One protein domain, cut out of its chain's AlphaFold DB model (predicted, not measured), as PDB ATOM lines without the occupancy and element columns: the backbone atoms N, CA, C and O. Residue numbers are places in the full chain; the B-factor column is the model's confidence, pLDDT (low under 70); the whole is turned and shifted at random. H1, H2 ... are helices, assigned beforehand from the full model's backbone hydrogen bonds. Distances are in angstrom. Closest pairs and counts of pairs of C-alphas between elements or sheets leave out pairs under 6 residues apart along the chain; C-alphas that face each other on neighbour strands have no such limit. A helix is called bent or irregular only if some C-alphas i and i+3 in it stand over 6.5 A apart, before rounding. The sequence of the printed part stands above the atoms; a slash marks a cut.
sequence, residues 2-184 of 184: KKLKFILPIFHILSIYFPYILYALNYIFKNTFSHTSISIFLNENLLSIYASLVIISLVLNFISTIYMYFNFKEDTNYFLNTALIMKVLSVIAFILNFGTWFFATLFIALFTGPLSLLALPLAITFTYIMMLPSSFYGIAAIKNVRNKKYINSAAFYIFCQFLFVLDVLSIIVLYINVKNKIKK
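This is residues 2 to 184 of the 184 residues of an uncharacterized protein of Anaerosphaera aminiphila DSM 21120 (UniProt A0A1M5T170). Two long pairs of helices, H1 with H2 and H3 with H4, are packed together at one end and splay apart at the other as a V, where the tip of H1b and H2a stands away from the tip of H3 and H4a. At the joined end H1a, H2b, H3, H4b and H6 make a bundle, helices packed side by side, and short H5 packs on H4b and H6. The printed part has 183 residues with six named helices, H1 to H6 in chain order, and no named strand; its class is all helix. It is elongated, spanning 64 by 40 by 23 A, and only just loose, close to compact, with a radius of gyration of the C-alphas of 19.5 A.

H3, the longest helix, covers residues 76 to 112 and is 51.4 A long, from C-alpha 76 at (91.278, 112.560, 32.141) to C-alpha 112 at (44.761, 131.084, 20.379). Three helices, each assigned as one by its hydrogen bonds, are bent. H4, residues 114 to 147, has C-alphas 130 and 133 7.2 A apart; its arms are H4a, residues 114 to 130, 26.3 A, and H4b, residues 133 to 147, 21.4 A, at a steep tilt of 43 degrees. H1, residues 2 to 33, has C-alphas 16 and 19 7.1 A apart; its arms are H1a, residues 2 to 16, 23.3 A, and H1b, residues 19 to 33, 20.3 A, at a steep tilt of 65 degrees. H2, residues 37 to 71, has C-alphas 44 and 47 7.8 A apart; its arms are H2a, residues 37 to 44, 10.8 A, and H2b, residues 47 to 71, 35.7 A, about perpendicular at 78 degrees. H5 covers residues 154 to 160, 9.9 A, and H6 residues 166 to 182, 24.1 A, ending with C-alpha 182 at (95.391, 115.068, 42.300).

H3 and H4a form a hairpin, touching at a shallow tilt of 13 degrees; their closest C-alphas, Ala 109 and Ser 116, are 5.4 A apart. H3 touches H4b with residues 76 to 90 alone, closest at the C-alphas of Phe 79 and Ala 141, 5.1 A. H3 touches H1a, the same way at 12 degrees, closest at the C-alphas of Ile 13 and Met 86, 6.7 A. H2b touches H4b, closest at the C-alphas of Phe 62 and Pro 133, 5.8 A. H5 and H6 form a hairpin, closest at the C-alphas of Cys 160 and Asp 167, 4.9 A. H2a is apart from H3 and from H4a. Every O i to N i+4 pair is within hydrogen-bond range in H1b, H2a, H2b, H4b and H5; the counts are 9 of 11 in H1a, 32 of 33 in H3, 8 of 13 in H4a and 12 of 13 in H6.

The C-alphas of His 35 and Lys 184, the two farthest apart, are 66.0 A apart. The printed part has no cut, and no link is long. The pLDDT is under 70 at residues 2 to 5, 72 to 74 and 183 to 184.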
ATOM      1  N   LYS A   2      96.408 115.983  17.602       63.69
ATOM      2  CA  LYS A   2      96.173 116.886  18.763       63.69
ATOM      3  C   LYS A   2      95.244 118.085  18.483       63.69
ATOM      4  O   LYS A   2      94.559 118.528  19.392       63.69
ATOM      5  N   LYS A   3      95.191 118.591  17.242       64.88
ATOM      6  CA  LYS A   3      94.323 119.722  16.852       64.88
ATOM      7  C   LYS A   3      92.825 119.366  16.853       64.88
ATOM      8  O   LYS A   3      92.023 120.158  17.327       64.88
ATOM      9  N   LEU A   4      92.460 118.155  16.411       68.44
ATOM     10  CA  LEU A   4      91.063 117.680  16.363       68.44
ATOM     11  C   LEU A   4      90.412 117.626  17.747       68.44
ATOM     12  O   LEU A   4      89.215 117.850  17.869       68.44
ATOM     13  N   LYS A   5      91.230 117.399  18.779       69.56
ATOM     14  CA  LYS A   5      90.836 117.425  20.185       69.56
ATOM     15  C   LYS A   5      90.038 118.695  20.498       69.56
ATOM     16  O   LYS A   5      88.912 118.581  20.943       69.56
ATOM     17  N   PHE A   6      90.554 119.877  20.164       71.69
ATOM     18  CA  PHE A   6      89.908 121.157  20.485       71.69
ATOM     19  C   PHE A   6      88.838 121.589  19.481       71.69
ATOM     20  O   PHE A   6      87.864 122.225  19.868       71.69
ATOM     21  N   ILE A   7      89.001 121.234  18.203       76.75
ATOM     22  CA  ILE A   7      88.071 121.636  17.137       76.75
ATOM     23  C   ILE A   7      86.678 121.048  17.384       76.75
ATOM     24  O   ILE A   7      85.679 121.737  17.219       76.75
ATOM     25  N   LEU A   8      86.616 119.791  17.817       74.75
ATOM     26  CA  LEU A   8      85.373 119.043  17.965       74.75
ATOM     27  C   LEU A   8      84.418 119.611  19.048       74.75
ATOM     28  O   LEU A   8      83.252 119.847  18.732       74.75
ATOM     29  N   PRO A   9      84.867 119.916  20.284       75.25
ATOM     30  CA  PRO A   9      84.043 120.607  21.280       75.25
ATOM     31  C   PRO A   9      83.616 122.012  20.858       75.25
ATOM     32  O   PRO A   9      82.474 122.394  21.091       75.25
ATOM     33  N   ILE A  10      84.520 122.777  20.233       81.19
ATOM     34  CA  ILE A  10      84.217 124.133  19.748       81.19
ATOM     35  C   ILE A  10      83.128 124.068  18.680       81.19
ATOM     36  O   ILE A  10      82.160 124.821  18.743       81.19
ATOM     37  N   PHE A  11      83.258 123.138  17.734       78.12
ATOM     38  CA  PHE A  11      82.258 122.909  16.701       78.12
ATOM     39  C   PHE A  11      80.898 122.546  17.309       78.12
ATOM     40  O   PHE A  11      79.891 123.126  16.915       78.12
ATOM     41  N   HIS A  12      80.868 121.672  18.322       76.88
ATOM     42  CA  HIS A  12      79.625 121.347  19.024       76.88
ATOM     43  C   HIS A  12      78.974 122.571  19.661       76.88
ATOM     44  O   HIS A  12      77.795 122.824  19.419       76.88
ATOM     45  N   ILE A  13      79.744 123.347  20.425       80.81
ATOM     46  CA  ILE A  13      79.267 124.574  21.068       80.81
ATOM     47  C   ILE A  13      78.683 125.514  20.013       80.81
ATOM     48  O   ILE A  13      77.524 125.904  20.117       80.81
ATOM     49  N   LEU A  14      79.443 125.817  18.956       80.81
ATOM     50  CA  LEU A  14      78.973 126.669  17.861       80.81
ATOM     51  C   LEU A  14      77.680 126.141  17.244       80.81
ATOM     52  O   LEU A  14      76.774 126.920  16.969       80.81
ATOM     53  N   SER A  15      77.569 124.826  17.078       76.94
ATOM     54  CA  SER A  15      76.396 124.195  16.483       76.94
ATOM     55  C   SER A  15      75.141 124.279  17.367       76.94
ATOM     56  O   SER A  15      74.041 124.412  16.838       76.94
ATOM     57  N   ILE A  16      75.295 124.293  18.696       77.44
ATOM     58  CA  ILE A  16      74.193 124.543  19.639       77.44
ATOM     59  C   ILE A  16      73.703 125.992  19.534       77.44
ATOM     60  O   ILE A  16      72.502 126.243  19.620       77.44
ATOM     61  N   TYR A  17      74.619 126.946  19.348       81.44
ATOM     62  CA  TYR A  17      74.275 128.366  19.214       81.44
ATOM     63  C   TYR A  17      73.851 128.766  17.797       81.44
ATOM     64  O   TYR A  17      73.315 129.856  17.586       81.44
ATOM     65  N   PHE A  18      74.068 127.890  16.822       78.19
ATOM     66  CA  PHE A  18      73.818 128.144  15.411       78.19
ATOM     67  C   PHE A  18      72.381 128.594  15.086       78.19
ATOM     68  O   PHE A  18      72.239 129.517  14.283       78.19
ATOM     69  N   PRO A  19      71.322 128.073  15.742       73.75
ATOM     70  CA  PRO A  19      69.977 128.633  15.641       73.75
ATOM     71  C   PRO A  19      69.866 130.137  15.881       73.75
ATOM     72  O   PRO A  19      69.221 130.843  15.109       73.75
ATOM     73  N   TYR A  20      70.525 130.643  16.921       76.88
ATOM     74  CA  TYR A  20      70.489 132.064  17.257       76.88
ATOM     75  C   TYR A  20      71.278 132.896  16.260       76.88
ATOM     76  O   TYR A  20      70.853 133.993  15.905       76.88
ATOM     77  N   ILE A  21      72.403 132.359  15.783       79.81
ATOM     78  CA  ILE A  21      73.212 132.998  14.743       79.81
ATOM     79  C   ILE A  21      72.381 133.127  13.464       79.81
ATOM     80  O   ILE A  21      72.301 134.215  12.901       79.81
ATOM     81  N   LEU A  22      71.707 132.056  13.039       75.12
ATOM     82  CA  LEU A  22      70.817 132.078  11.878       75.12
ATOM     83  C   LEU A  22      69.658 133.055  12.054       75.12
ATOM     84  O   LEU A  22      69.345 133.791  11.123       75.12
ATOM     85  N   TYR A  23      69.034 133.090  13.231       76.12
ATOM     86  CA  TYR A  23      67.948 134.024  13.507       76.12
ATOM     87  C   TYR A  23      68.418 135.485  13.439       76.12
ATOM     88  O   TYR A  23      67.785 136.310  12.780       76.12
ATOM     89  N   ALA A  24      69.562 135.797  14.057       80.69
ATOM     90  CA  ALA A  24      70.166 137.125  14.007       80.69
ATOM     91  C   ALA A  24      70.554 137.520  12.574       80.69
ATOM     92  O   ALA A  24      70.264 138.636  12.142       80.69
ATOM     93  N   LEU A  25      71.146 136.596  11.809       79.44
ATOM     94  CA  LEU A  25      71.451 136.808  10.396       79.44
ATOM     95  C   LEU A  25      70.176 137.074   9.596       79.44
ATOM     96  O   LEU A  25      70.127 138.056   8.863       79.44
ATOM     97  N   ASN A  26      69.126 136.269   9.771       76.06
ATOM     98  CA  ASN A  26      67.857 136.467   9.076       76.06
ATOM     99  C   ASN A  26      67.251 137.847   9.372       76.06
ATOM    100  O   ASN A  26      66.805 138.537   8.459       76.06
ATOM    101  N   TYR A  27      67.296 138.291  10.632       81.25
ATOM    102  CA  TYR A  27      66.853 139.631  11.017       81.25
ATOM    103  C   TYR A  27      67.648 140.740  10.301       81.25
ATOM    104  O   TYR A  27      67.057 141.664   9.737       81.25
ATOM    105  N   ILE A  28      68.981 140.626  10.252       81.69
ATOM    106  CA  ILE A  28      69.855 141.590   9.560       81.69
ATOM    107  C   ILE A  28      69.583 141.594   8.050       81.69
ATOM    108  O   ILE A  28      69.446 142.662   7.448       81.69
ATOM    109  N   PHE A  29      69.462 140.416   7.435       77.50
ATOM    110  CA  PHE A  29      69.203 140.281   6.002       77.50
ATOM    111  C   PHE A  29      67.838 140.841   5.616       77.50
ATOM    112  O   PHE A  29      67.736 141.548   4.616       77.50
ATOM    113  N   LYS A  30      66.806 140.594   6.427       75.38
ATOM    114  CA  LYS A  30      65.465 141.128   6.183       75.38
ATOM    115  C   LYS A  30      65.438 142.656   6.229       75.38
ATOM    116  O   LYS A  30      64.759 143.257   5.408       75.38
ATOM    117  N   ASN A  31      66.191 143.282   7.132       79.62
ATOM    118  CA  ASN A  31      66.233 144.745   7.235       79.62
ATOM    119  C   ASN A  31      67.129 145.405   6.177       79.62
ATOM    120  O   ASN A  31      66.859 146.533   5.777       79.62
ATOM    121  N   THR A  32      68.181 144.722   5.722       80.06
ATOM    122  CA  THR A  32      69.181 145.313   4.810       80.06
ATOM    123  C   THR A  32      68.924 144.977   3.336       80.06
ATOM    124  O   THR A  32      69.268 145.759   2.457       80.06
ATOM    125  N   PHE A  33      68.316 143.821   3.044       77.62
ATOM    126  CA  PHE A  33      68.239 143.246   1.694       77.62
ATOM    127  C   PHE A  33      66.838 142.738   1.310       77.62
ATOM    128  O   PHE A  33      66.730 141.873   0.440       77.62
ATOM    129  N   SER A  34      65.774 143.277   1.918       71.94
ATOM    130  CA  SER A  34      64.363 142.859   1.760       71.94
ATOM    131  C   SER A  34      63.853 142.708   0.320       71.94
ATOM    132  O   SER A  34      62.885 141.990   0.093       71.94
ATOM    133  N   HIS A  35      64.468 143.391  -0.649       75.94
ATOM    134  CA  HIS A  35      64.049 143.387  -2.056       75.94
ATOM    135  C   HIS A  35      64.885 142.466  -2.956       75.94
ATOM    136  O   HIS A  35      64.685 142.430  -4.167       75.94
ATOM    137  N   THR A  36      65.842 141.726  -2.393       81.19
ATOM    138  CA  THR A  36      66.717 140.837  -3.172       81.19
ATOM    139  C   THR A  36      66.115 139.441  -3.313       81.19
ATOM    140  O   THR A  36      65.476 138.934  -2.389       81.19
ATOM    141  N   SER A  37      66.391 138.765  -4.432       80.62
ATOM    142  CA  SER A  37      66.018 137.355  -4.650       80.62
ATOM    143  C   SER A  37      66.553 136.421  -3.556       80.62
ATOM    144  O   SER A  37      65.901 135.443  -3.201       80.62
ATOM    145  N   ILE A  38      67.700 136.766  -2.961       76.50
ATOM    146  CA  ILE A  38      68.305 136.051  -1.830       76.50
ATOM    147  C   ILE A  38      67.403 136.114  -0.593       76.50
ATOM    148  O   ILE A  38      67.201 135.099   0.070       76.50
ATOM    149  N   SER A  39      66.831 137.282  -0.286       71.75
ATOM    150  CA  SER A  39      65.937 137.438   0.867       71.75
ATOM    151  C   SER A  39      64.636 136.644   0.714       71.75
ATOM    152  O   SER A  39      64.183 136.037   1.681       71.75
ATOM    153  N   ILE A  40      64.085 136.576  -0.504       78.38
ATOM    154  CA  ILE A  40      62.879 135.798  -0.819       78.38
ATOM    155  C   ILE A  40      63.171 134.303  -0.651       78.38
ATOM    156  O   ILE A  40      62.470 133.623   0.097       78.38
ATOM    157  N   PHE A  41      64.266 133.818  -1.247       81.56
ATOM    158  CA  PHE A  41      64.694 132.425  -1.118       81.56
ATOM    159  C   PHE A  41      64.911 132.012   0.345       81.56
ATOM    160  O   PHE A  41      64.445 130.949   0.763       81.56
ATOM    161  N   LEU A  42      65.604 132.849   1.127       75.81
ATOM    162  CA  LEU A  42      65.849 132.590   2.546       75.81
ATOM    163  C   LEU A  42      64.552 132.550   3.346       75.81
ATOM    164  O   LEU A  42      64.433 131.705   4.221       75.81
ATOM    165  N   ASN A  43      63.586 133.418   3.055       74.94
ATOM    166  CA  ASN A  43      62.325 133.468   3.788       74.94
ATOM    167  C   ASN A  43      61.449 132.230   3.509       74.94
ATOM    168  O   ASN A  43      60.849 131.685   4.432       74.94
ATOM    169  N   GLU A  44      61.429 131.746   2.263       82.94
ATOM    170  CA  GLU A  44      60.688 130.537   1.869       82.94
ATOM    171  C   GLU A  44      61.328 129.245   2.398       82.94
ATOM    172  O   GLU A  44      60.629 128.310   2.785       82.94
ATOM    173  N   ASN A  45      62.662 129.193   2.457       83.38
ATOM    174  CA  ASN A  45      63.406 127.978   2.805       83.38
ATOM    175  C   ASN A  45      64.015 128.010   4.214       83.38
ATOM    176  O   ASN A  45      64.715 127.074   4.599       83.38
ATOM    177  N   LEU A  46      63.762 129.051   5.015       77.75
ATOM    178  CA  LEU A  46      64.422 129.236   6.314       77.75
ATOM    179  C   LEU A  46      64.250 128.014   7.218       77.75
ATOM    180  O   LEU A  46      65.206 127.548   7.832       77.75
ATOM    181  N   LEU A  47      63.023 127.490   7.283       75.38
ATOM    182  CA  LEU A  47      62.674 126.374   8.152       75.38
ATOM    183  C   LEU A  47      63.357 125.073   7.710       75.38
ATOM    184  O   LEU A  47      63.848 124.329   8.558       75.38
ATOM    185  N   SER A  48      63.421 124.804   6.402       81.62
ATOM    186  CA  SER A  48      64.057 123.593   5.867       81.62
ATOM    187  C   SER A  48      65.578 123.653   6.017       81.62
ATOM    188  O   SER A  48      66.192 122.670   6.443       81.62
ATOM    189  N   ILE A  49      66.179 124.820   5.761       80.38
ATOM    190  CA  ILE A  49      67.601 125.098   5.995       80.38
ATOM    191  C   ILE A  49      67.924 124.912   7.481       80.38
ATOM    192  O   ILE A  49      68.870 124.205   7.829       80.38
ATOM    193  N   TYR A  50      67.100 125.482   8.361       74.50
ATOM    194  CA  TYR A  50      67.243 125.360   9.806       74.50
ATOM    195  C   TYR A  50      67.181 123.903  10.276       74.50
ATOM    196  O   TYR A  50      68.101 123.430  10.945       74.50
ATOM    197  N   ALA A  51      66.137 123.171   9.882       76.62
ATOM    198  CA  ALA A  51      65.962 121.770  10.250       76.62
ATOM    199  C   ALA A  51      67.132 120.905   9.756       76.62
ATOM    200  O   ALA A  51      67.680 120.111  10.520       76.62
ATOM    201  N   SER A  52      67.570 121.113   8.511       82.38
ATOM    202  CA  SER A  52      68.704 120.390   7.924       82.38
ATOM    203  C   SER A  52      69.996 120.646   8.697       82.38
ATOM    204  O   SER A  52      70.727 119.709   9.015       82.38
ATOM    205  N   LEU A  53      70.264 121.903   9.056       76.94
ATOM    206  CA  LEU A  53      71.473 122.281   9.787       76.94
ATOM    207  C   LEU A  53      71.470 121.754  11.224       76.94
ATOM    208  O   LEU A  53      72.517 121.321  11.705       76.94
ATOM    209  N   VAL A  54      70.308 121.706  11.881       74.81
ATOM    210  CA  VAL A  54      70.173 121.062  13.194       74.81
ATOM    211  C   VAL A  54      70.426 119.555  13.098       74.81
ATOM    212  O   VAL A  54      71.198 119.020  13.893       74.81
ATOM    213  N   ILE A  55      69.854 118.865  12.106       81.62
ATOM    214  CA  ILE A  55      70.090 117.427  11.907       81.62
ATOM    215  C   ILE A  55      71.576 117.155  11.644       81.62
ATOM    216  O   ILE A  55      72.167 116.282  12.282       81.62
ATOM    217  N   ILE A  56      72.202 117.926  10.753       82.12
ATOM    218  CA  ILE A  56      73.634 117.806  10.450       82.12
ATOM    219  C   ILE A  56      74.470 118.063  11.709       82.12
ATOM    220  O   ILE A  56      75.365 117.275  12.013       82.12
ATOM    221  N   SER A  57      74.164 119.120  12.468       75.75
ATOM    222  CA  SER A  57      74.819 119.430  13.745       75.75
ATOM    223  C   SER A  57      74.740 118.244  14.704       75.75
ATOM    224  O   SER A  57      75.767 117.790  15.211       75.75
ATOM    225  N   LEU A  58      73.544 117.699  14.911       77.00
ATOM    226  CA  LEU A  58      73.308 116.562  15.789       77.00
ATOM    227  C   LEU A  58      74.146 115.353  15.366       77.00
ATOM    228  O   LEU A  58      74.882 114.804  16.189       77.00
ATOM    229  N   VAL A  59      74.095 114.975  14.087       83.75
ATOM    230  CA  VAL A  59      74.852 113.834  13.548       83.75
ATOM    231  C   VAL A  59      76.357 114.040  13.730       83.75
ATOM    232  O   VAL A  59      77.042 113.162  14.261       83.75
ATOM    233  N   LEU A  60      76.879 115.213  13.364       79.56
ATOM    234  CA  LEU A  60      78.299 115.537  13.516       79.56
ATOM    235  C   LEU A  60      78.735 115.519  14.984       79.56
ATOM    236  O   LEU A  60      79.826 115.039  15.296       79.56
ATOM    237  N   ASN A  61      77.882 115.977  15.895       76.31
ATOM    238  CA  ASN A  61      78.155 115.975  17.327       76.31
ATOM    239  C   ASN A  61      78.192 114.565  17.920       76.31
ATOM    240  O   ASN A  61      79.069 114.257  18.734       76.31
ATOM    241  N   PHE A  62      77.296 113.683  17.480       80.19
ATOM    242  CA  PHE A  62      77.343 112.269  17.842       80.19
ATOM    243  C   PHE A  62      78.625 111.603  17.336       80.19
ATOM    244  O   PHE A  62      79.353 111.000  18.128       80.19
ATOM    245  N   ILE A  63      78.948 111.774  16.050       82.38
ATOM    246  CA  ILE A  63      80.171 111.228  15.439       82.38
ATOM    247  C   ILE A  63      81.411 111.738  16.178       82.38
ATOM    248  O   ILE A  63      82.283 110.953  16.544       82.38
ATOM    249  N   SER A  64      81.466 113.041  16.452       75.94
ATOM    250  CA  SER A  64      82.535 113.700  17.203       75.94
ATOM    251  C   SER A  64      82.739 113.092  18.591       75.94
ATOM    252  O   SER A  64      83.870 112.804  19.002       75.94
ATOM    253  N   THR A  65      81.644 112.846  19.312       75.38
ATOM    254  CA  THR A  65      81.705 112.300  20.669       75.38
ATOM    255  C   THR A  65      82.169 110.847  20.664       75.38
ATOM    256  O   THR A  65      83.052 110.479  21.442       75.38
ATOM    257  N   ILE A  66      81.641 110.038  19.739       80.00
ATOM    258  CA  ILE A  66      82.057 108.647  19.524       80.00
ATOM    259  C   ILE A  66      83.543 108.590  19.145       80.00
ATOM    260  O   ILE A  66      84.318 107.849  19.753       80.00
ATOM    261  N   TYR A  67      83.968 109.419  18.190       78.62
ATOM    262  CA  TYR A  67      85.362 109.513  17.763       78.62
ATOM    263  C   TYR A  67      86.284 109.876  18.930       78.62
ATOM    264  O   TYR A  67      87.330 109.247  19.115       78.62
ATOM    265  N   MET A  68      85.902 110.869  19.739       72.56
ATOM    266  CA  MET A  68      86.691 111.283  20.898       72.56
ATOM    267  C   MET A  68      86.799 110.165  21.936       72.56
ATOM    268  O   MET A  68      87.888 109.920  22.460       72.56
ATOM    269  N   TYR A  69      85.696 109.467  22.198       75.19
ATOM    270  CA  TYR A  69      85.638 108.362  23.148       75.19
ATOM    271  C   TYR A  69      86.605 107.222  22.799       75.19
ATOM    272  O   TYR A  69      87.292 106.709  23.683       75.19
ATOM    273  N   PHE A  70      86.689 106.844  21.521       77.75
ATOM    274  CA  PHE A  70      87.566 105.753  21.089       77.75
ATOM    275  C   PHE A  70      89.041 106.162  20.987       77.75
ATOM    276  O   PHE A  70      89.910 105.354  21.318       77.75
ATOM    277  N   ASN A  71      89.338 107.402  20.578       71.81
ATOM    278  CA  ASN A  71      90.705 107.802  20.221       71.81
ATOM    279  C   ASN A  71      91.509 108.495  21.333       71.81
ATOM    280  O   ASN A  71      92.735 108.513  21.257       71.81
ATOM    281  N   PHE A  72      90.881 109.067  22.367       67.12
ATOM    282  CA  PHE A  72      91.601 109.830  23.404       67.12
ATOM    283  C   PHE A  72      91.630 109.123  24.770       67.12
ATOM    284  O   PHE A  72      91.360 109.731  25.801       67.12
ATOM    285  N   LYS A  73      92.005 107.840  24.812       62.72
ATOM    286  CA  LYS A  73      91.939 106.979  26.015       62.72
ATOM    287  C   LYS A  73      92.681 107.451  27.287       62.72
ATOM    288  O   LYS A  73      92.541 106.797  28.314       62.72
ATOM    289  N   GLU A  74      93.433 108.555  27.286       62.72
ATOM    290  CA  GLU A  74      94.456 108.784  28.327       62.72
ATOM    291  C   GLU A  74      94.394 110.130  29.077       62.72
ATOM    292  O   GLU A  74      94.919 110.234  30.191       62.72
ATOM    293  N   ASP A  75      93.689 111.149  28.569       76.38
ATOM    294  CA  ASP A  75      93.716 112.493  29.172       76.38
ATOM    295  C   ASP A  75      92.443 112.825  29.968       76.38
ATOM    296  O   ASP A  75      91.513 113.484  29.498       76.38
ATOM    297  N   THR A  76      92.402 112.346  31.212       77.69
ATOM    298  CA  THR A  76      91.278 112.560  32.141       77.69
ATOM    299  C   THR A  76      90.983 114.036  32.376       77.69
ATOM    300  O   THR A  76      89.818 114.418  32.367       77.69
ATOM    301  N   ASN A  77      92.016 114.866  32.558       81.25
ATOM    302  CA  ASN A  77      91.840 116.295  32.825       81.25
ATOM    303  C   ASN A  77      91.205 116.994  31.632       81.25
ATOM    304  O   ASN A  77      90.317 117.828  31.803       81.25
ATOM    305  N   TYR A  78      91.622 116.619  30.427       82.50
ATOM    306  CA  TYR A  78      90.998 117.125  29.226       82.50
ATOM    307  C   TYR A  78      89.510 116.777  29.144       82.50
ATOM    308  O   TYR A  78      88.699 117.684  29.000       82.50
ATOM    309  N   PHE A  79      89.135 115.500  29.271       79.62
ATOM    310  CA  PHE A  79      87.722 115.111  29.179       79.62
ATOM    311  C   PHE A  79      86.861 115.782  30.242       79.62
ATOM    312  O   PHE A  79      85.746 116.194  29.950       79.62
ATOM    313  N   LEU A  80      87.389 115.909  31.456       85.06
ATOM    314  CA  LEU A  80      86.714 116.546  32.577       85.06
ATOM    315  C   LEU A  80      86.489 118.048  32.319       85.06
ATOM    316  O   LEU A  80      85.367 118.527  32.468       85.06
ATOM    317  N   ASN A  81      87.527 118.774  31.881       86.06
ATOM    318  CA  ASN A  81      87.433 120.192  31.514       86.06
ATOM    319  C   ASN A  81      86.462 120.398  30.345       86.06
ATOM    320  O   ASN A  81      85.591 121.260  30.402       86.06
ATOM    321  N   THR A  82      86.606 119.594  29.292       85.38
ATOM    322  CA  THR A  82      85.782 119.684  28.089       85.38
ATOM    323  C   THR A  82      84.323 119.378  28.402       85.38
ATOM    324  O   THR A  82      83.460 120.164  28.029       85.38
ATOM    325  N   ALA A  83      84.030 118.309  29.149       86.25
ATOM    326  CA  ALA A  83      82.664 117.986  29.559       86.25
ATOM    327  C   ALA A  83      82.034 119.111  30.396       86.25
ATOM    328  O   ALA A  83      80.865 119.431  30.198       86.25
ATOM    329  N   LEU A  84      82.805 119.742  31.289       88.19
ATOM    330  CA  LEU A  84      82.332 120.866  32.097       88.19
ATOM    331  C   LEU A  84      82.025 122.100  31.242       88.19
ATOM    332  O   LEU A  84      80.924 122.635  31.336       88.19
ATOM    333  N   ILE A  85      82.953 122.513  30.373       88.00
ATOM    334  CA  ILE A  85      82.753 123.656  29.465       88.00
ATOM    335  C   ILE A  85      81.540 123.414  28.565       88.00
ATOM    336  O   ILE A  85      80.675 124.279  28.446       88.00
ATOM    337  N   MET A  86      81.454 122.225  27.964       85.00
ATOM    338  CA  MET A  86      80.354 121.879  27.068       85.00
ATOM    339  C   MET A  86      79.015 121.903  27.793       85.00
ATOM    340  O   MET A  86      78.071 122.469  27.255       85.00
ATOM    341  N   LYS A  87      78.924 121.373  29.016       87.44
ATOM    342  CA  LYS A  87      77.683 121.412  29.802       87.44
ATOM    343  C   LYS A  87      77.266 122.819  30.184       87.44
ATOM    344  O   LYS A  87      76.116 123.174  29.966       87.44
ATOM    345  N   VAL A  88      78.186 123.631  30.707       87.19
ATOM    346  CA  VAL A  88      77.877 125.013  31.106       87.19
ATOM    347  C   VAL A  88      77.347 125.811  29.913       87.19
ATOM    348  O   VAL A  88      76.307 126.458  30.018       87.19
ATOM    349  N   LEU A  89      78.006 125.713  28.757       87.25
ATOM    350  CA  LEU A  89      77.568 126.406  27.543       87.25
ATOM    351  C   LEU A  89      76.259 125.828  26.982       87.25
ATOM    352  O   LEU A  89      75.369 126.581  26.592       87.25
ATOM    353  N   SER A  90      76.092 124.504  27.012       82.88
ATOM    354  CA  SER A  90      74.847 123.858  26.577       82.88
ATOM    355  C   SER A  90      73.657 124.267  27.448       82.88
ATOM    356  O   SER A  90      72.574 124.489  26.918       82.88
ATOM    357  N   VAL A  91      73.848 124.434  28.762       85.06
ATOM    358  CA  VAL A  91      72.802 124.929  29.674       85.06
ATOM    359  C   VAL A  91      72.412 126.367  29.356       85.06
ATOM    360  O   VAL A  91      71.226 126.680  29.365       85.06
ATOM    361  N   ILE A  92      73.369 127.241  29.035       85.94
ATOM    362  CA  ILE A  92      73.052 128.619  28.629       85.94
ATOM    363  C   ILE A  92      72.166 128.602  27.382       85.94
ATOM    364  O   ILE A  92      71.116 129.244  27.359       85.94
ATOM    365  N   ALA A  93      72.551 127.833  26.362       81.81
ATOM    366  CA  ALA A  93      71.744 127.694  25.157       81.81
ATOM    367  C   ALA A  93      70.380 127.044  25.430       81.81
ATOM    368  O   ALA A  93      69.382 127.439  24.838       81.81
ATOM    369  N   PHE A  94      70.296 126.091  26.358       82.38
ATOM    370  CA  PHE A  94      69.009 125.555  26.785       82.38
ATOM    371  C   PHE A  94      68.130 126.617  27.417       82.38
ATOM    372  O   PHE A  94      66.982 126.733  27.021       82.38
ATOM    373  N   ILE A  95      68.640 127.391  28.376       84.12
ATOM    374  CA  ILE A  95      67.849 128.416  29.065       84.12
ATOM    375  C   ILE A  95      67.325 129.428  28.047       84.12
ATOM    376  O   ILE A  95      66.154 129.800  28.098       84.12
ATOM    377  N   LEU A  96      68.161 129.820  27.082       83.56
ATOM    378  CA  LEU A  96      67.752 130.702  25.996       83.56
ATOM    379  C   LEU A  96      66.669 130.055  25.115       83.56
ATOM    380  O   LEU A  96      65.671 130.704  24.819       83.56
ATOM    381  N   ASN A  97      66.821 128.791  24.705       78.88
ATOM    382  CA  ASN A  97      65.867 128.106  23.817       78.88
ATOM    383  C   ASN A  97      64.575 127.802  24.565       78.88
ATOM    384  O   ASN A  97      63.511 128.268  24.184       78.88
ATOM    385  N   PHE A  98      64.667 127.062  25.661       82.06
ATOM    386  CA  PHE A  98      63.522 126.702  26.474       82.06
ATOM    387  C   PHE A  98      62.776 127.943  26.961       82.06
ATOM    388  O   PHE A  98      61.565 127.993  26.810       82.06
ATOM    389  N   GLY A  99      63.475 128.966  27.465       85.44
ATOM    390  CA  GLY A  99      62.848 130.213  27.899       85.44
ATOM    391  C   GLY A  99      62.096 130.906  26.762       85.44
ATOM    392  O   GLY A  99      60.912 131.196  26.906       85.44
ATOM    393  N   THR A 100      62.747 131.122  25.613       83.06
ATOM    394  CA  THR A 100      62.099 131.776  24.460       83.06
ATOM    395  C   THR A 100      60.900 130.988  23.946       83.06
ATOM    396  O   THR A 100      59.837 131.576  23.761       83.06
ATOM    397  N   TRP A 101      61.024 129.669  23.783       83.00
ATOM    398  CA  TRP A 101      59.921 128.807  23.359       83.00
ATOM    399  C   TRP A 101      58.788 128.785  24.383       83.00
ATOM    400  O   TRP A 101      57.637 128.983  24.014       83.00
ATOM    401  N   PHE A 102      59.099 128.618  25.668       86.81
ATOM    402  CA  PHE A 102      58.114 128.595  26.746       86.81
ATOM    403  C   PHE A 102      57.296 129.891  26.791       86.81
ATOM    404  O   PHE A 102      56.066 129.843  26.769       86.81
ATOM    405  N   PHE A 103      57.965 131.050  26.784       88.06
ATOM    406  CA  PHE A 103      57.282 132.344  26.783       88.06
ATOM    407  C   PHE A 103      56.518 132.599  25.481       88.06
ATOM    408  O   PHE A 103      55.397 133.101  25.539       88.06
ATOM    409  N   ALA A 104      57.067 132.223  24.322       86.25
ATOM    410  CA  ALA A 104      56.377 132.371  23.041       86.25
ATOM    411  C   ALA A 104      55.101 131.522  22.984       86.25
ATOM    412  O   ALA A 104      54.043 132.023  22.610       86.25
ATOM    413  N   THR A 105      55.172 130.254  23.396       85.69
ATOM    414  CA  THR A 105      54.010 129.362  23.417       85.69
ATOM    415  C   THR A 105      52.970 129.827  24.434       85.69
ATOM    416  O   THR A 105      51.788 129.843  24.102       85.69
ATOM    417  N   LEU A 106      53.377 130.272  25.629       87.88
ATOM    418  CA  LEU A 106      52.454 130.868  26.601       87.88
ATOM    419  C   LEU A 106      51.765 132.115  26.047       87.88
ATOM    420  O   LEU A 106      50.554 132.256  26.190       87.88
ATOM    421  N   PHE A 107      52.516 133.003  25.398       89.56
ATOM    422  CA  PHE A 107      51.962 134.215  24.806       89.56
ATOM    423  C   PHE A 107      50.952 133.882  23.705       89.56
ATOM    424  O   PHE A 107      49.846 134.409  23.709       89.56
ATOM    425  N   ILE A 108      51.283 132.948  22.808       88.31
ATOM    426  CA  ILE A 108      50.364 132.464  21.768       88.31
ATOM    427  C   ILE A 108      49.116 131.821  22.392       88.31
ATOM    428  O   ILE A 108      48.008 132.035  21.891       88.31
ATOM    429  N   ALA A 109      49.260 131.093  23.504       91.19
ATOM    430  CA  ALA A 109      48.144 130.464  24.209       91.19
ATOM    431  C   ALA A 109      47.119 131.464  24.746       91.19
ATOM    432  O   ALA A 109      45.929 131.147  24.762       91.19
ATOM    433  N   LEU A 110      47.545 132.678  25.111       92.44
ATOM    434  CA  LEU A 110      46.633 133.743  25.541       92.44
ATOM    435  C   LEU A 110      45.660 134.172  24.430       92.44
ATOM    436  O   LEU A 110      44.537 134.559  24.734       92.44
ATOM    437  N   PHE A 111      46.067 134.081  23.160       91.75
ATOM    438  CA  PHE A 111      45.264 134.540  22.016       91.75
ATOM    439  C   PHE A 111      44.594 133.407  21.236       91.75
ATOM    440  O   PHE A 111      43.529 133.600  20.661       91.75
ATOM    441  N   THR A 112      45.217 132.228  21.195       91.00
ATOM    442  CA  THR A 112      44.761 131.084  20.379       91.00
ATOM    443  C   THR A 112      44.191 129.936  21.209       91.00
ATOM    444  O   THR A 112      43.675 128.962  20.660       91.00
ATOM    445  N   GLY A 113      44.258 130.049  22.537       90.25
ATOM    446  CA  GLY A 113      43.795 129.036  23.470       90.25
ATOM    447  C   GLY A 113      44.853 127.978  23.824       90.25
ATOM    448  O   GLY A 113      45.972 127.962  23.294       90.25
ATOM    449  N   PRO A 114      44.499 127.053  24.733       89.38
ATOM    450  CA  PRO A 114      45.440 126.135  25.378       89.38
ATOM    451  C   PRO A 114      46.007 125.057  24.446       89.38
ATOM    452  O   PRO A 114      47.019 124.450  24.779       89.38
ATOM    453  N   LEU A 115      45.410 124.824  23.271       87.50
ATOM    454  CA  LEU A 115      45.915 123.844  22.297       87.50
ATOM    455  C   LEU A 115      47.322 124.185  21.788       87.50
ATOM    456  O   LEU A 115      48.095 123.285  21.471       87.50
ATOM    457  N   SER A 116      47.688 125.467  21.771       83.81
ATOM    458  CA  SER A 116      49.046 125.901  21.427       83.81
ATOM    459  C   SER A 116      50.112 125.363  22.396       83.81
ATOM    460  O   SER A 116      51.254 125.160  21.986       83.81
ATOM    461  N   LEU A 117      49.748 125.020  23.642       86.88
ATOM    462  CA  LEU A 117      50.656 124.417  24.629       86.88
ATOM    463  C   LEU A 117      51.135 123.013  24.228       86.88
ATOM    464  O   LEU A 117      52.146 122.547  24.752       86.88
ATOM    465  N   LEU A 118      50.478 122.349  23.269       86.44
ATOM    466  CA  LEU A 118      50.934 121.061  22.727       86.44
ATOM    467  C   LEU A 118      52.282 121.165  21.992       86.44
ATOM    468  O   LEU A 118      52.966 120.158  21.822       86.44
ATOM    469  N   ALA A 119      52.705 122.371  21.598       80.69
ATOM    470  CA  ALA A 119      54.035 122.607  21.038       80.69
ATOM    471  C   ALA A 119      55.155 122.545  22.097       80.69
ATOM    472  O   ALA A 119      56.323 122.349  21.761       80.69
ATOM    473  N   LEU A 120      54.813 122.684  23.382       82.12
ATOM    474  CA  LEU A 120      55.774 122.808  24.477       82.12
ATOM    475  C   LEU A 120      56.539 121.496  24.749       82.12
ATOM    476  O   LEU A 120      57.769 121.547  24.834       82.12
ATOM    477  N   PRO A 121      55.894 120.308  24.786       84.69
ATOM    478  CA  PRO A 121      56.604 119.030  24.834       84.69
ATOM    479  C   PRO A 121      57.565 118.833  23.657       84.69
ATOM    480  O   PRO A 121      58.699 118.418  23.872       84.69
ATOM    481  N   LEU A 122      57.156 119.189  22.431       80.69
ATOM    482  CA  LEU A 122      58.015 119.087  21.245       80.69
ATOM    483  C   LEU A 122      59.257 119.977  21.371       80.69
ATOM    484  O   LEU A 122      60.367 119.519  21.096       80.69
ATOM    485  N   ALA A 123      59.091 121.214  21.846       77.00
ATOM    486  CA  ALA A 123      60.202 122.129  22.092       77.00
ATOM    487  C   ALA A 123      61.164 121.593  23.170       77.00
ATOM    488  O   ALA A 123      62.384 121.634  22.986       77.00
ATOM    489  N   ILE A 124      60.637 121.030  24.265       80.88
ATOM    490  CA  ILE A 124      61.448 120.391  25.317       80.88
ATOM    491  C   ILE A 124      62.243 119.220  24.740       80.88
ATOM    492  O   ILE A 124      63.460 119.157  24.925       80.88
ATOM    493  N   THR A 125      61.579 118.310  24.023       81.94
ATOM    494  CA  THR A 125      62.224 117.141  23.418       81.94
ATOM    495  C   THR A 125      63.321 117.564  22.449       81.94
ATOM    496  O   THR A 125      64.437 117.055  22.529       81.94
ATOM    497  N   PHE A 126      63.050 118.539  21.583       77.38
ATOM    498  CA  PHE A 126      64.032 119.045  20.630       77.38
ATOM    499  C   PHE A 126      65.260 119.646  21.325       77.38
ATOM    500  O   PHE A 126      66.399 119.326  20.980       77.38
ATOM    501  N   THR A 127      65.043 120.462  22.360       77.00
ATOM    502  CA  THR A 127      66.140 121.087  23.112       77.00
ATOM    503  C   THR A 127      66.966 120.040  23.867       77.00
ATOM    504  O   THR A 127      68.194 120.115  23.890       77.00
ATOM    505  N   TYR A 128      66.318 119.013  24.423       79.69
ATOM    506  CA  TYR A 128      67.000 117.899  25.081       79.69
ATOM    507  C   TYR A 128      67.879 117.098  24.108       79.69
ATOM    508  O   TYR A 128      69.037 116.808  24.407       79.69
ATOM    509  N   ILE A 129      67.361 116.791  22.914       80.31
ATOM    510  CA  ILE A 129      68.108 116.081  21.867       80.31
ATOM    511  C   ILE A 129      69.371 116.867  21.466       80.31
ATOM    512  O   ILE A 129      70.438 116.271  21.309       80.31
ATOM    513  N   MET A 130      69.284 118.196  21.356       75.94
ATOM    514  CA  MET A 130      70.434 119.053  21.027       75.94
ATOM    515  C   MET A 130      71.546 119.013  22.085       75.94
ATOM    516  O   MET A 130      72.724 119.142  21.751       75.94
ATOM    517  N   MET A 131      71.193 118.800  23.354       80.50
ATOM    518  CA  MET A 131      72.152 118.729  24.464       80.50
ATOM    519  C   MET A 131      72.744 117.342  24.695       80.50
ATOM    520  O   MET A 131      73.790 117.217  25.334       80.50
ATOM    521  N   LEU A 132      72.106 116.303  24.166       82.44
ATOM    522  CA  LEU A 132      72.462 114.900  24.373       82.44
ATOM    523  C   LEU A 132      73.948 114.578  24.078       82.44
ATOM    524  O   LEU A 132      74.561 113.844  24.860       82.44
ATOM    525  N   PRO A 133      74.600 115.160  23.046       81.31
ATOM    526  CA  PRO A 133      76.036 114.966  22.835       81.31
ATOM    527  C   PRO A 133      76.907 115.449  24.009       81.31
ATOM    528  O   PRO A 133      77.880 114.782  24.364       81.31
ATOM    529  N   SER A 134      76.540 116.547  24.683       84.69
ATOM    530  CA  SER A 134      77.261 117.040  25.871       84.69
ATOM    531  C   SER A 134      77.202 116.042  27.042       84.69
ATOM    532  O   SER A 134      78.196 115.839  27.748       84.69
ATOM    533  N   SER A 135      76.080 115.329  27.196       86.81
ATOM    534  CA  SER A 135      75.928 114.254  28.181       86.81
ATOM    535  C   SER A 135      76.843 113.070  27.879       86.81
ATOM    536  O   SER A 135      77.458 112.525  28.796       86.81
ATOM    537  N   PHE A 136      77.032 112.708  26.607       84.31
ATOM    538  CA  PHE A 136      77.981 111.655  26.229       84.31
ATOM    539  C   PHE A 136      79.439 112.023  26.538       84.31
ATOM    540  O   PHE A 136      80.198 111.154  26.979       84.31
ATOM    541  N   TYR A 137      79.829 113.297  26.404       82.38
ATOM    542  CA  TYR A 137      81.130 113.763  26.902       82.38
ATOM    543  C   TYR A 137      81.258 113.589  28.418       82.38
ATOM    544  O   TYR A 137      82.303 113.141  28.899       82.38
ATOM    545  N   GLY A 138      80.187 113.869  29.165       86.81
ATOM    546  CA  GLY A 138      80.106 113.589  30.600       86.81
ATOM    547  C   GLY A 138      80.305 112.106  30.921       86.81
ATOM    548  O   GLY A 138      81.145 111.764  31.752       86.81
ATOM    549  N   ILE A 139      79.613 111.207  30.212       87.88
ATOM    550  CA  ILE A 139      79.760 109.748  30.371       87.88
ATOM    551  C   ILE A 139      81.199 109.302  30.075       87.88
ATOM    552  O   ILE A 139      81.773 108.514  30.835       87.88
ATOM    553  N   ALA A 140      81.808 109.820  29.005       84.69
ATOM    554  CA  ALA A 140      83.198 109.535  28.655       84.69
ATOM    555  C   ALA A 140      84.162 109.965  29.774       84.69
ATOM    556  O   ALA A 140      85.030 109.185  30.184       84.69
ATOM    557  N   ALA A 141      83.970 111.170  30.322       86.81
ATOM    558  CA  ALA A 141      84.744 111.669  31.452       86.81
ATOM    559  C   ALA A 141      84.570 110.776  32.692       86.81
ATOM    560  O   ALA A 141      85.565 110.345  33.275       86.81
ATOM    561  N   ILE A 142      83.334 110.414  33.049       89.00
ATOM    562  CA  ILE A 142      83.029 109.536  34.190       89.00
ATOM    563  C   ILE A 142      83.711 108.174  34.037       89.00
ATOM    564  O   ILE A 142      84.331 107.689  34.986       89.00
ATOM    565  N   LYS A 143      83.649 107.559  32.848       86.38
ATOM    566  CA  LYS A 143      84.296 106.264  32.592       86.38
ATOM    567  C   LYS A 143      85.815 106.358  32.752       86.38
ATOM    568  O   LYS A 143      86.409 105.506  33.410       86.38
ATOM    569  N   ASN A 144      86.435 107.420  32.236       83.62
ATOM    570  CA  ASN A 144      87.872 107.650  32.394       83.62
ATOM    571  C   ASN A 144      88.275 107.891  33.859       83.62
ATOM    572  O   ASN A 144      89.285 107.356  34.319       83.62
ATOM    573  N   VAL A 145      87.478 108.648  34.615       86.12
ATOM    574  CA  VAL A 145      87.712 108.908  36.045       86.12
ATOM    575  C   VAL A 145      87.533 107.634  36.884       86.12
ATOM    576  O   VAL A 145      88.326 107.378  37.794       86.12
ATOM    577  N   ARG A 146      86.545 106.792  36.547       86.12
ATOM    578  CA  ARG A 146      86.339 105.472  37.163       86.12
ATOM    579  C   ARG A 146      87.525 104.544  36.914       86.12
ATOM    580  O   ARG A 146      87.986 103.904  37.853       86.12
ATOM    581  N   ASN A 147      88.037 104.486  35.683       82.31
ATOM    582  CA  ASN A 147      89.184 103.638  35.341       82.31
ATOM    583  C   ASN A 147      90.429 103.998  36.168       82.31
ATOM    584  O   ASN A 147      91.184 103.112  36.560       82.31
ATOM    585  N   LYS A 148      90.598 105.281  36.514       79.69
ATOM    586  CA  LYS A 148      91.652 105.764  37.423       79.69
ATOM    587  C   LYS A 148      91.308 105.632  38.919       79.69
ATOM    588  O   LYS A 148      92.021 106.175  39.755       79.69
ATOM    589  N   LYS A 149      90.228 104.920  39.270       81.25
ATOM    590  CA  LYS A 149      89.762 104.654  40.648       81.25
ATOM    591  C   LYS A 149      89.501 105.914  41.490       81.25
ATOM    592  O   LYS A 149      89.518 105.875  42.720       81.25
ATOM    593  N   TYR A 150      89.210 107.048  40.853       80.88
ATOM    594  CA  TYR A 150      88.887 108.276  41.583       80.88
ATOM    595  C   TYR A 150      87.457 108.279  42.143       80.88
ATOM    596  O   TYR A 150      87.195 109.017  43.093       80.88
ATOM    597  N   ILE A 151      86.556 107.445  41.614       83.69
ATOM    598  CA  ILE A 151      85.156 107.326  42.051       83.69
ATOM    599  C   ILE A 151      84.725 105.858  42.156       83.69
ATOM    600  O   ILE A 151      85.149 105.035  41.348       83.69
ATOM    601  N   ASN A 152      83.824 105.559  43.100       79.56
ATOM    602  CA  ASN A 152      83.238 104.221  43.271       79.56
ATOM    603  C   ASN A 152      81.855 104.099  42.601       79.56
ATOM    604  O   ASN A 152      81.549 103.086  41.980       79.56
ATOM    605  N   SER A 153      81.046 105.162  42.635       86.75
ATOM    606  CA  SER A 153      79.632 105.127  42.226       86.75
ATOM    607  C   SER A 153      79.389 105.641  40.801       86.75
ATOM    608  O   SER A 153      78.532 106.491  40.581       86.75
ATOM    609  N   ALA A 154      80.140 105.155  39.807       86.31
ATOM    610  CA  ALA A 154      80.050 105.665  38.429       86.31
ATOM    611  C   ALA A 154      78.641 105.561  37.808       86.31
ATOM    612  O   ALA A 154      78.257 106.434  37.036       86.31
ATOM    613  N   ALA A 155      77.863 104.535  38.169       87.50
ATOM    614  CA  ALA A 155      76.492 104.355  37.686       87.50
ATOM    615  C   ALA A 155      75.577 105.532  38.063       87.50
ATOM    616  O   ALA A 155      74.815 105.999  37.223       87.50
ATOM    617  N   PHE A 156      75.718 106.070  39.280       89.00
ATOM    618  CA  PHE A 156      74.963 107.241  39.730       89.00
ATOM    619  C   PHE A 156      75.299 108.481  38.894       89.00
ATOM    620  O   PHE A 156      74.405 109.150  38.391       89.00
ATOM    621  N   TYR A 157      76.590 108.746  38.660       87.88
ATOM    622  CA  TYR A 157      77.011 109.874  37.825       87.88
ATOM    623  C   TYR A 157      76.511 109.751  36.380       87.88
ATOM    624  O   TYR A 157      76.150 110.764  35.785       87.88
ATOM    625  N   ILE A 158      76.487 108.530  35.825       88.69
ATOM    626  CA  ILE A 158      75.955 108.255  34.482       88.69
ATOM    627  C   ILE A 158      74.446 108.489  34.445       88.69
ATOM    628  O   ILE A 158      73.974 109.155  33.534       88.69
ATOM    629  N   PHE A 159      73.702 108.003  35.438       89.19
ATOM    630  CA  PHE A 159      72.264 108.249  35.541       89.19
ATOM    631  C   PHE A 159      71.956 109.750  35.598       89.19
ATOM    632  O   PHE A 159      71.119 110.242  34.842       89.19
ATOM    633  N   CYS A 160      72.719 110.502  36.394       89.88
ATOM    634  CA  CYS A 160      72.610 111.955  36.441       89.88
ATOM    635  C   CYS A 160      72.860 112.624  35.080       89.88
ATOM    636  O   CYS A 160      72.318 113.697  34.866       89.88
ATOM    637  N   GLN A 161      73.603 112.016  34.138       88.69
ATOM    638  CA  GLN A 161      73.823 112.603  32.801       88.69
ATOM    639  C   GLN A 161      72.551 112.742  31.960       88.69
ATOM    640  O   GLN A 161      72.554 113.496  30.987       88.69
ATOM    641  N   PHE A 162      71.491 112.023  32.320       84.88
ATOM    642  CA  PHE A 162      70.201 112.057  31.633       84.88
ATOM    643  C   PHE A 162      69.164 112.916  32.367       84.88
ATOM    644  O   PHE A 162      68.042 113.072  31.894       84.88
ATOM    645  N   LEU A 163      69.525 113.488  33.521       83.88
ATOM    646  CA  LEU A 163      68.647 114.329  34.324       83.88
ATOM    647  C   LEU A 163      69.127 115.778  34.262       83.88
ATOM    648  O   LEU A 163      70.183 116.111  34.784       83.88
ATOM    649  N   PHE A 164      68.315 116.637  33.653       72.94
ATOM    650  CA  PHE A 164      68.692 117.961  33.152       72.94
ATOM    651  C   PHE A 164      69.540 118.858  34.073       72.94
ATOM    652  O   PHE A 164      70.438 119.529  33.603       72.94
ATOM    653  N   VAL A 165      69.239 118.940  35.369       77.12
ATOM    654  CA  VAL A 165      70.021 119.778  36.308       77.12
ATOM    655  C   VAL A 165      71.132 118.965  36.972       77.12
ATOM    656  O   VAL A 165      72.215 119.461  37.295       77.12
ATOM    657  N   LEU A 166      70.861 117.681  37.183       85.12
ATOM    658  CA  LEU A 166      71.787 116.768  37.833       85.12
ATOM    659  C   LEU A 166      72.975 116.444  36.929       85.12
ATOM    660  O   LEU A 166      74.044 116.087  37.426       85.12
ATOM    661  N   ASP A 167      72.837 116.603  35.620       85.50
ATOM    662  CA  ASP A 167      73.879 116.335  34.644       85.50
ATOM    663  C   ASP A 167      75.061 117.319  34.793       85.50
ATOM    664  O   ASP A 167      76.217 116.910  34.656       85.50
ATOM    665  N   VAL A 168      74.794 118.583  35.121       85.69
ATOM    666  CA  VAL A 168      75.779 119.645  35.342       85.69
ATOM    667  C   VAL A 168      76.350 119.532  36.740       85.69
ATOM    668  O   VAL A 168      77.572 119.494  36.898       85.69
ATOM    669  N   LEU A 169      75.485 119.385  37.747       87.56
ATOM    670  CA  LEU A 169      75.914 119.205  39.134       87.56
ATOM    671  C   LEU A 169      76.830 117.987  39.282       87.56
ATOM    672  O   LEU A 169      77.880 118.073  39.916       87.56
ATOM    673  N   SER A 170      76.488 116.867  38.645       90.31
ATOM    674  CA  SER A 170      77.305 115.653  38.692       90.31
ATOM    675  C   SER A 170      78.692 115.852  38.077       90.31
ATOM    676  O   SER A 170      79.668 115.355  38.640       90.31
ATOM    677  N   ILE A 171      78.826 116.615  36.986       89.06
ATOM    678  CA  ILE A 171      80.137 116.932  36.397       89.06
ATOM    679  C   ILE A 171      80.923 117.929  37.243       89.06
ATOM    680  O   ILE A 171      82.133 117.756  37.384       89.06
ATOM    681  N   ILE A 172      80.273 118.920  37.855       89.00
ATOM    682  CA  ILE A 172      80.931 119.864  38.772       89.00
ATOM    683  C   ILE A 172      81.478 119.119  39.995       89.00
ATOM    684  O   ILE A 172      82.648 119.274  40.352       89.00
ATOM    685  N   VAL A 173      80.669 118.257  40.612       89.50
ATOM    686  CA  VAL A 173      81.095 117.446  41.761       89.50
ATOM    687  C   VAL A 173      82.237 116.509  41.365       89.50
ATOM    688  O   VAL A 173      83.236 116.410  42.081       89.50
ATOM    689  N   LEU A 174      82.140 115.860  40.199       89.75
ATOM    690  CA  LEU A 174      83.216 115.028  39.658       89.75
ATOM    691  C   LEU A 174      84.504 115.841  39.460       89.75
ATOM    692  O   LEU A 174      85.587 115.372  39.815       89.75
ATOM    693  N   TYR A 175      84.380 117.062  38.936       89.31
ATOM    694  CA  TYR A 175      85.491 117.972  38.692       89.31
ATOM    695  C   TYR A 175      86.265 118.294  39.971       89.31
ATOM    696  O   TYR A 175      87.485 118.104  40.041       89.31
ATOM    697  N   ILE A 176      85.534 118.730  40.997       87.50
ATOM    698  CA  ILE A 176      86.085 119.099  42.304       87.50
ATOM    699  C   ILE A 176      86.752 117.883  42.961       87.50
ATOM    700  O   ILE A 176      87.892 117.975  43.422       87.50
ATOM    701  N   ASN A 177      86.090 116.721  42.946       86.19
ATOM    702  CA  ASN A 177      86.614 115.495  43.551       86.19
ATOM    703  C   ASN A 177      87.935 115.037  42.919       86.19
ATOM    704  O   ASN A 177      88.871 114.675  43.635       86.19
ATOM    705  N   VAL A 178      88.036 115.072  41.589       86.62
ATOM    706  CA  VAL A 178      89.266 114.691  40.877       86.62
ATOM    707  C   VAL A 178      90.388 115.691  41.155       86.62
ATOM    708  O   VAL A 178      91.500 115.279  41.485       86.62
ATOM    709  N   LYS A 179      90.106 117.000  41.103       84.56
ATOM    710  CA  LYS A 179      91.092 118.049  41.419       84.56
ATOM    711  C   LYS A 179      91.641 117.925  42.840       84.56
ATOM    712  O   LYS A 179      92.847 118.070  43.029       84.56
ATOM    713  N   ASN A 180      90.786 117.623  43.815       83.00
ATOM    714  CA  ASN A 180      91.199 117.442  45.207       83.00
ATOM    715  C   ASN A 180      92.058 116.188  45.408       83.00
ATOM    716  O   ASN A 180      92.972 116.215  46.227       83.00
ATOM    717  N   LYS A 181      91.805 115.107  44.658       81.81
ATOM    718  CA  LYS A 181      92.619 113.882  44.719       81.81
ATOM    719  C   LYS A 181      93.971 113.996  44.015       81.81
ATOM    720  O   LYS A 181      94.879 113.292  44.411       81.81
ATOM    721  N   ILE A 182      94.105 114.841  42.991       75.44
ATOM    722  CA  ILE A 182      95.391 115.068  42.300       75.44
ATOM    723  C   ILE A 182      96.333 115.957  43.131       75.44
ATOM    724  O   ILE A 182      97.544 115.877  42.975       75.44
ATOM    725  N   LYS A 183      95.785 116.834  43.984       67.94
ATOM    726  CA  LYS A 183      96.570 117.722  44.859       67.94
ATOM    727  C   LYS A 183      97.110 117.043  46.126       67.94
ATOM    728  O   LYS A 183      97.940 117.650  46.794       67.94
ATOM    729  N   LYS A 184      96.584 115.870  46.486       55.97
ATOM    730  CA  LYS A 184      97.061 115.051  47.606       55.97
ATOM    731  C   LYS A 184      98.068 114.035  47.094       55.97
ATOM    732  O   LYS A 184      99.026 113.775  47.844       55.97
TER     733      LYS A 184